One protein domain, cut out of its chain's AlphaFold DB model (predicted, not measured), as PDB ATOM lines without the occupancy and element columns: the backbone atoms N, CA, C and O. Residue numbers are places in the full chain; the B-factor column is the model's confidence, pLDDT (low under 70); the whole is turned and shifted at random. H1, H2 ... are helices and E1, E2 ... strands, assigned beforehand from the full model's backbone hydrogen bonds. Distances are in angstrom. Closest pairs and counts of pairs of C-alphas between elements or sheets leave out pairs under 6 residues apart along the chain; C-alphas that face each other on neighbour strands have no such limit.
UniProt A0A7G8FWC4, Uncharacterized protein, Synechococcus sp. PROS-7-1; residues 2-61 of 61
ATOM      1  N   VAL A   2     223.942 195.266 180.766       77.44
ATOM      2  CA  VAL A   2     225.112 195.611 179.939       77.44
ATOM      3  C   VAL A   2     225.079 194.752 178.687       77.44
ATOM      4  O   VAL A   2     224.883 193.543 178.788       77.44
ATOM      5  N   HIS A   3     225.263 195.383 177.530       81.44
ATOM      6  CA  HIS A   3     225.213 194.730 176.229       81.44
ATOM      7  C   HIS A   3     226.597 194.771 175.595       81.44
ATOM      8  O   HIS A   3     227.232 195.822 175.545       81.44
ATOM      9  N   PHE A   4     227.048 193.619 175.113       83.19
ATOM     10  CA  PHE A   4     228.275 193.503 174.338       83.19
ATOM     11  C   PHE A   4     227.895 193.309 172.869       83.19
ATOM     12  O   PHE A   4     227.043 192.464 172.587       83.19
ATOM     13  N   PRO A   5     228.497 194.065 171.934       82.38
ATOM     14  CA  PRO A   5     228.147 193.984 170.516       82.38
ATOM     15  C   PRO A   5     228.554 192.642 169.895       82.38
ATOM     16  O   PRO A   5     227.919 192.176 168.953       82.38
ATOM     17  N   THR A   6     229.604 192.010 170.423       85.50
ATOM     18  CA  THR A   6     230.091 190.702 169.981       85.50
ATOM     19  C   THR A   6     230.464 189.828 171.178       85.50
ATOM     20  O   THR A   6     230.748 190.318 172.276       85.50
ATOM     21  N   LEU A   7     230.494 188.508 170.955       85.44
ATOM     22  CA  LEU A   7     230.982 187.548 171.946       85.44
ATOM     23  C   LEU A   7     232.459 187.786 172.291       85.44
ATOM     24  O   LEU A   7     232.844 187.617 173.442       85.44
ATOM     25  N   GLU A   8     233.266 188.195 171.313       89.12
ATOM     26  CA  GLU A   8     234.694 188.472 171.492       89.12
ATOM     27  C   GLU A   8     234.910 189.620 172.485       89.12
ATOM     28  O   GLU A   8     235.617 189.446 173.474       89.12
ATOM     29  N   THR A   9     234.192 190.739 172.323       86.62
ATOM     30  CA  THR A   9     234.282 191.879 173.253       86.62
ATOM     31  C   THR A   9     233.843 191.497 174.671       86.62
ATOM     32  O   THR A   9     234.422 191.960 175.656       86.62
ATOM     33  N   PHE A  10     232.844 190.616 174.804       87.44
ATOM     34  CA  PHE A  10     232.483 190.048 176.105       87.44
ATOM     35  C   PHE A  10     233.617 189.195 176.689       87.44
ATOM     36  O   PHE A  10     233.932 189.323 177.873       87.44
ATOM     37  N   GLN A  11     234.227 188.326 175.882       88.69
ATOM     38  CA  GLN A  11     235.304 187.443 176.323       88.69
ATOM     39  C   GLN A  11     236.524 188.236 176.796       88.69
ATOM     40  O   GLN A  11     237.041 187.941 177.872       88.69
ATOM     41  N   GLU A  12     236.941 189.265 176.058       88.31
ATOM     42  CA  GLU A  12     238.046 190.154 176.441       88.31
ATOM     43  C   GLU A  12     237.786 190.836 177.790       88.31
ATOM     44  O   GLU A  12     238.625 190.789 178.695       88.31
ATOM     45  N   TRP A  13     236.588 191.402 177.967       85.88
ATOM     46  CA  TRP A  13     236.182 192.013 179.232       85.88
ATOM     47  C   TRP A  13     236.157 190.997 180.385       85.88
ATOM     48  O   TRP A  13     236.695 191.252 181.468       85.88
ATOM     49  N   TYR A  14     235.576 189.819 180.151       86.00
ATOM     50  CA  TYR A  14     235.445 188.775 181.164       86.00
ATOM     51  C   TYR A  14     236.807 188.207 181.584       86.00
ATOM     52  O   TYR A  14     237.021 187.936 182.766       86.00
ATOM     53  N   GLN A  15     237.763 188.085 180.658       85.75
ATOM     54  CA  GLN A  15     239.143 187.729 181.000       85.75
ATOM     55  C   GLN A  15     239.772 188.764 181.939       85.75
ATOM     56  O   GLN A  15     240.460 188.372 182.883       85.75
ATOM     57  N   GLY A  16     239.509 190.058 181.743       80.69
ATOM     58  CA  GLY A  16     239.933 191.110 182.674       80.69
ATOM     59  C   GLY A  16     239.333 190.944 184.074       80.69
ATOM     60  O   GLY A  16     240.044 191.081 185.069       80.69
ATOM     61  N   LEU A  17     238.051 190.578 184.161       80.62
ATOM     62  CA  LEU A  17     237.374 190.303 185.431       80.62
ATOM     63  C   LEU A  17     237.980 189.095 186.170       80.62
ATOM     64  O   LEU A  17     238.268 189.188 187.361       80.62
ATOM     65  N   VAL A  18     238.193 187.979 185.465       80.12
ATOM     66  CA  VAL A  18     238.741 186.731 186.034       80.12
ATOM     67  C   VAL A  18     240.199 186.905 186.463       80.12
ATOM     68  O   VAL A  18     240.570 186.498 187.563       80.12
ATOM     69  N   ASN A  19     241.026 187.541 185.629       77.06
ATOM     70  CA  ASN A  19     242.440 187.773 185.940       77.06
ATOM     71  C   ASN A  19     242.656 188.927 186.938       77.06
ATOM     72  O   ASN A  19     243.718 189.007 187.552       77.06
ATOM     73  N   GLY A  20     241.660 189.793 187.153       67.75
ATOM     74  CA  GLY A  20     241.695 190.851 188.169       67.75
ATOM     75  C   GLY A  20     241.508 190.357 189.612       67.75
ATOM     76  O   GLY A  20     241.668 191.136 190.551       67.75
ATOM     77  N   GLY A  21     241.196 189.070 189.800       56.34
ATOM     78  CA  GLY A  21     240.694 188.456 191.037       56.34
ATOM     79  C   GLY A  21     241.632 188.368 192.249       56.34
ATOM     80  O   GLY A  21     241.385 187.542 193.123       56.34
ATOM     81  N   GLN A  22     242.695 189.171 192.338       59.34
ATOM     82  CA  GLN A  22     243.584 189.208 193.516       59.34
ATOM     83  C   GLN A  22     243.807 190.621 194.081       59.34
ATOM     84  O   GLN A  22     244.478 190.775 195.100       59.34
ATOM     85  N   GLY A  23     243.261 191.662 193.451       60.00
ATOM     86  CA  GLY A  23     243.397 193.034 193.933       60.00
ATOM     87  C   GLY A  23     242.048 193.720 194.055       60.00
ATOM     88  O   GLY A  23     241.158 193.481 193.244       60.00
ATOM     89  N   GLN A  24     241.945 194.693 194.965       62.25
ATOM     90  CA  GLN A  24     240.868 195.699 194.987       62.25
ATOM     91  C   GLN A  24     240.836 196.585 193.717       62.25
ATOM     92  O   GLN A  24     240.292 197.692 193.729       62.25
ATOM     93  N   ALA A  25     241.470 196.138 192.633       71.81
ATOM     94  CA  ALA A  25     241.534 196.815 191.364       71.81
ATOM     95  C   ALA A  25     240.137 196.859 190.753       71.81
ATOM     96  O   ALA A  25     239.400 195.874 190.692       71.81
ATOM     97  N   PHE A  26     239.781 198.054 190.323       78.94
ATOM     98  CA  PHE A  26     238.532 198.306 189.654       78.94
ATOM     99  C   PHE A  26     238.565 197.771 188.217       78.94
ATOM    100  O   PHE A  26     239.578 197.904 187.530       78.94
ATOM    101  N   VAL A  27     237.447 197.211 187.759       84.19
ATOM    102  CA  VAL A  27     237.252 196.765 186.373       84.19
ATOM    103  C   VAL A  27     236.184 197.639 185.725       84.19
ATOM    104  O   VAL A  27     235.112 197.844 186.294       84.19
ATOM    105  N   ASN A  28     236.480 198.154 184.533       85.12
ATOM    106  CA  ASN A  28     235.534 198.945 183.752       85.12
ATOM    107  C   ASN A  28     234.570 198.022 183.012       85.12
ATOM    108  O   ASN A  28     234.977 197.009 182.450       85.12
ATOM    109  N   VAL A  29     233.302 198.396 182.986       84.31
ATOM    110  CA  VAL A  29     232.215 197.704 182.307       84.31
ATOM    111  C   VAL A  29     231.629 198.681 181.291       84.31
ATOM    112  O   VAL A  29     231.166 199.749 181.699       84.31
ATOM    113  N   PRO A  30     231.675 198.372 179.987       78.44
ATOM    114  CA  PRO A  30     231.163 199.275 178.962       78.44
ATOM    115  C   PRO A  30     229.649 199.469 179.118       78.44
ATOM    116  O   PRO A  30     228.922 198.514 179.399       78.44
ATOM    117  N   LEU A  31     229.164 200.697 178.935       79.75
ATOM    118  CA  LEU A  31     227.734 200.998 178.875       79.75
ATOM    119  C   LEU A  31     227.330 201.125 177.405       79.75
ATOM    120  O   LEU A  31     227.707 202.072 176.729       79.75
ATOM    121  N   GLY A  32     226.588 200.138 176.897       68.69
ATOM    122  CA  GLY A  32     226.340 199.988 175.458       68.69
ATOM    123  C   GLY A  32     225.574 201.136 174.787       68.69
ATOM    124  O   GLY A  32     225.621 201.244 173.569       68.69
ATOM    125  N   GLU A  33     224.882 201.984 175.551       66.19
ATOM    126  CA  GLU A  33     224.082 203.087 175.001       66.19
ATOM    127  C   GLU A  33     224.876 204.393 174.817       66.19
ATOM    128  O   GLU A  33     224.381 205.301 174.151       66.19
ATOM    129  N   LEU A  34     226.080 204.515 175.397       68.00
ATOM    130  CA  LEU A  34     226.811 205.787 175.469       68.00
ATOM    131  C   LEU A  34     228.317 205.591 175.218       68.00
ATOM    132  O   LEU A  34     229.021 204.928 175.981       68.00
ATOM    133  N   GLU A  35     228.830 206.186 174.137       71.56
ATOM    134  CA  GLU A  35     230.260 206.146 173.807       71.56
ATOM    135  C   GLU A  35     231.101 206.888 174.857       71.56
ATOM    136  O   GLU A  35     230.871 208.057 175.156       71.56
ATOM    137  N   GLY A  36     232.124 206.214 175.388       71.94
ATOM    138  CA  GLY A  36     233.056 206.792 176.361       71.94
ATOM    139  C   GLY A  36     232.618 206.685 177.825       71.94
ATOM    140  O   GLY A  36     233.375 207.107 178.702       71.94
ATOM    141  N   GLU A  37     231.460 206.083 178.109       79.19
ATOM    142  CA  GLU A  37     230.978 205.855 179.473       79.19
ATOM    143  C   GLU A  37     231.230 204.422 179.950       79.19
ATOM    144  O   GLU A  37     231.049 203.435 179.232       79.19
ATOM    145  N   TYR A  38     231.643 204.310 181.214       80.19
ATOM    146  CA  TYR A  38     231.992 203.042 181.839       80.19
ATOM    147  C   TYR A  38     231.420 202.987 183.250       80.19
ATOM    148  O   TYR A  38     231.583 203.916 184.044       80.19
ATOM    149  N   LEU A  39     230.801 201.861 183.591       82.31
ATOM    150  CA  LEU A  39     230.550 201.509 184.981       82.31
ATOM    151  C   LEU A  39     231.828 200.903 185.562       82.31
ATOM    152  O   LEU A  39     232.491 200.099 184.919       82.31
ATOM    153  N   VAL A  40     232.159 201.246 186.799       82.62
ATOM    154  CA  VAL A  40     233.349 200.725 187.470       82.62
ATOM    155  C   VAL A  40     232.920 199.769 188.576       82.62
ATOM    156  O   VAL A  40     232.157 200.153 189.462       82.62
ATOM    157  N   ILE A  41     233.405 198.527 188.542       83.12
ATOM    158  CA  ILE A  41     233.056 197.503 189.536       83.12
ATOM    159  C   ILE A  41     234.280 197.026 190.315       83.12
ATOM    160  O   ILE A  41     235.397 197.006 189.801       83.12
ATOM    161  N   ARG A  42     234.054 196.611 191.567       86.25
ATOM    162  CA  ARG A  42     235.027 195.845 192.356       86.25
ATOM    163  C   ARG A  42     234.704 194.359 192.205       86.25
ATOM    164  O   ARG A  42     233.651 193.957 192.702       86.25
ATOM    165  N   PRO A  43     235.567 193.552 191.564       80.38
ATOM    166  CA  PRO A  43     235.288 192.137 191.313       80.38
ATOM    167  C   PRO A  43     234.944 191.353 192.586       80.38
ATOM    168  O   PRO A  43     234.019 190.551 192.579       80.38
ATOM    169  N   GLU A  44     235.606 191.657 193.708       81.81
ATOM    170  CA  GLU A  44     235.371 190.997 195.004       81.81
ATOM    171  C   GLU A  44     233.972 191.242 195.595       81.81
ATOM    172  O   GLU A  44     233.524 190.493 196.459       81.81
ATOM    173  N   ALA A  45     233.267 192.285 195.146       82.50
ATOM    174  CA  ALA A  45     231.903 192.582 195.584       82.50
ATOM    175  C   ALA A  45     230.831 191.936 194.682       82.50
ATOM    176  O   ALA A  45     229.636 192.070 194.954       82.50
ATOM    177  N   VAL A  46     231.231 191.248 193.604       78.94
ATOM    178  CA  VAL A  46     230.311 190.586 192.672       78.94
ATOM    179  C   VAL A  46     229.982 189.188 193.190       78.94
ATOM    180  O   VAL A  46     230.811 188.286 193.162       78.94
ATOM    181  N   ILE A  47     228.740 188.993 193.635       77.31
ATOM    182  CA  ILE A  47     228.255 187.701 194.155       77.31
ATOM    183  C   ILE A  47     227.939 186.720 193.006       77.31
ATOM    184  O   ILE A  47     227.999 185.506 193.182       77.31
ATOM    185  N   GLY A  48     227.630 187.234 191.808       77.19
ATOM    186  CA  GLY A  48     227.405 186.436 190.604       77.19
ATOM    187  C   GLY A  48     227.104 187.286 189.366       77.19
ATOM    188  O   GLY A  48     226.665 188.429 189.479       77.19
ATOM    189  N   LEU A  49     227.334 186.712 188.180       82.06
ATOM    190  CA  LEU A  49     227.057 187.316 186.873       82.06
ATOM    191  C   LEU A  49     226.063 186.430 186.108       82.06
ATOM    192  O   LEU A  49     226.331 185.250 185.890       82.06
ATOM    193  N   ARG A  50     224.931 186.995 185.676       83.31
ATOM    194  CA  ARG A  50     224.009 186.336 184.737       83.31
ATOM    195  C   ARG A  50     224.308 186.837 183.331       83.31
ATOM    196  O   ARG A  50     224.240 188.038 183.085       83.31
ATOM    197  N   VAL A  51     224.617 185.910 182.431       83.00
ATOM    198  CA  VAL A  51     224.861 186.184 181.012       83.00
ATOM    199  C   VAL A  51     223.771 185.499 180.209       83.00
ATOM    200  O   VAL A  51     223.532 184.306 180.390       83.00
ATOM    201  N   GLU A  52     223.115 186.248 179.331       84.25
ATOM    202  CA  GLU A  52     222.095 185.719 178.431       84.25
ATOM    203  C   GLU A  52     222.437 186.118 176.999       84.25
ATOM    204  O   GLU A  52     222.721 187.294 176.754       84.25
ATOM    205  N   PRO A  53     222.430 185.173 176.045       80.62
ATOM    206  CA  PRO A  53     222.565 185.521 174.645       80.62
ATOM    207  C   PRO A  53     221.345 186.339 174.223       80.62
ATOM    208  O   PRO A  53     220.204 185.895 174.350       80.62
ATOM    209  N   GLN A  54     221.587 187.534 173.696       73.94
ATOM    210  CA  GLN A  54     220.567 188.242 172.946       73.94
ATOM    211  C   GLN A  54     220.582 187.721 171.522       73.94
ATOM    212  O   GLN A  54     221.409 188.106 170.699       73.94
ATOM    213  N   TYR A  55     219.651 186.825 171.235       73.50
ATOM    214  CA  TYR A  55     219.250 186.610 169.861       73.50
ATOM    215  C   TYR A  55     218.451 187.845 169.469       73.50
ATOM    216  O   TYR A  55     217.448 188.152 170.117       73.50
ATOM    217  N   ALA A  56     218.893 188.567 168.437       59.56
ATOM    218  CA  ALA A  56     217.947 189.382 167.698       59.56
ATOM    219  C   ALA A  56     216.868 188.392 167.263       59.56
ATOM    220  O   ALA A  56     217.117 187.529 166.419       59.56
ATOM    221  N   SER A  57     215.702 188.437 167.910       49.09
ATOM    222  CA  SER A  57     214.528 187.909 167.243       49.09
ATOM    223  C   SER A  57     214.537 188.642 165.911       49.09
ATOM    224  O   SER A  57     214.648 189.869 165.881       49.09
ATOM    225  N   ILE A  58     214.563 187.889 164.812       53.38
ATOM    226  CA  ILE A  58     213.961 188.394 163.589       53.38
ATOM    227  C   ILE A  58     212.538 188.721 164.035       53.38
ATOM    228  O   ILE A  58     211.704 187.828 164.156       53.38
ATOM    229  N   ASP A  59     212.318 189.960 164.457       48.44
ATOM    230  CA  ASP A  59     210.985 190.505 164.570       48.44
ATOM    231  C   ASP A  59     210.577 190.713 163.113       48.44
ATOM    232  O   ASP A  59     211.096 191.580 162.413       48.44
ATOM    233  N   ASP A  60     209.902 189.672 162.627       45.19
ATOM    234  CA  ASP A  60     208.723 189.709 161.772       45.19
ATOM    235  C   ASP A  60     208.592 190.926 160.827       45.19
ATOM    236  O   ASP A  60     208.284 192.031 161.263       45.19
ATOM    237  N   ALA A  61     208.701 190.626 159.523       36.56
ATOM    238  CA  ALA A  61     208.202 191.385 158.360       36.56
ATOM    239  C   ALA A  61     208.980 192.619 157.851       36.56
ATOM    240  O   ALA A  61     209.112 193.647 158.549       36.56
TER     241      ALA A  61
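What this domain is: This is residues 2 to 61 of the 61 residues of an uncharacterized protein of Synechococcus sp. PROS-7-1 (UniProt A0A7G8FWC4). With little regular structure, the model is a small core of one helix, H1, beside a hairpin of two short strands, E1 and E2, with E1 nearer the helix; a long closing stretch folds back, and its residues 55 to 61 stick out as a tail. The printed part has 60 residues, with elements in the order H1, E1, E2, an antiparallel sheet E1 - E2, and a mixed class with under half of the residues in named elements. It is loose, with a radius of gyration of the C-alphas of 13.8 A and spans of 50 by 23 by 19 A.

Where its parts are: H1, residues 7 to 19, begins at C-alpha 7 (230.982, 187.548, 171.946) and is 18.1 A long. E1, residues 27 to 30, measures 9.9 A. E2, residues 38 to 41, measures 9.5 A and ends at C-alpha 41 (233.056, 197.503, 189.536).

How they stand to each other: The closest C-alphas of H1 and E1, Leu 17 and Val 27, are 6.5 A apart. H1 and E2 are apart. E1 and E2 form a hairpin, with N 29 and O 39 within hydrogen-bond range at 2.7 A. In H1 every O i to N i+4 pair is within range.

The domain as a whole: The C-alphas farthest apart, Gly 23 and Ala 61, are 50.1 A apart. The printed part has no cut, and no link is long. Confidence is under 70 at residues 20 to 24, 32 to 34 and 56 to 61.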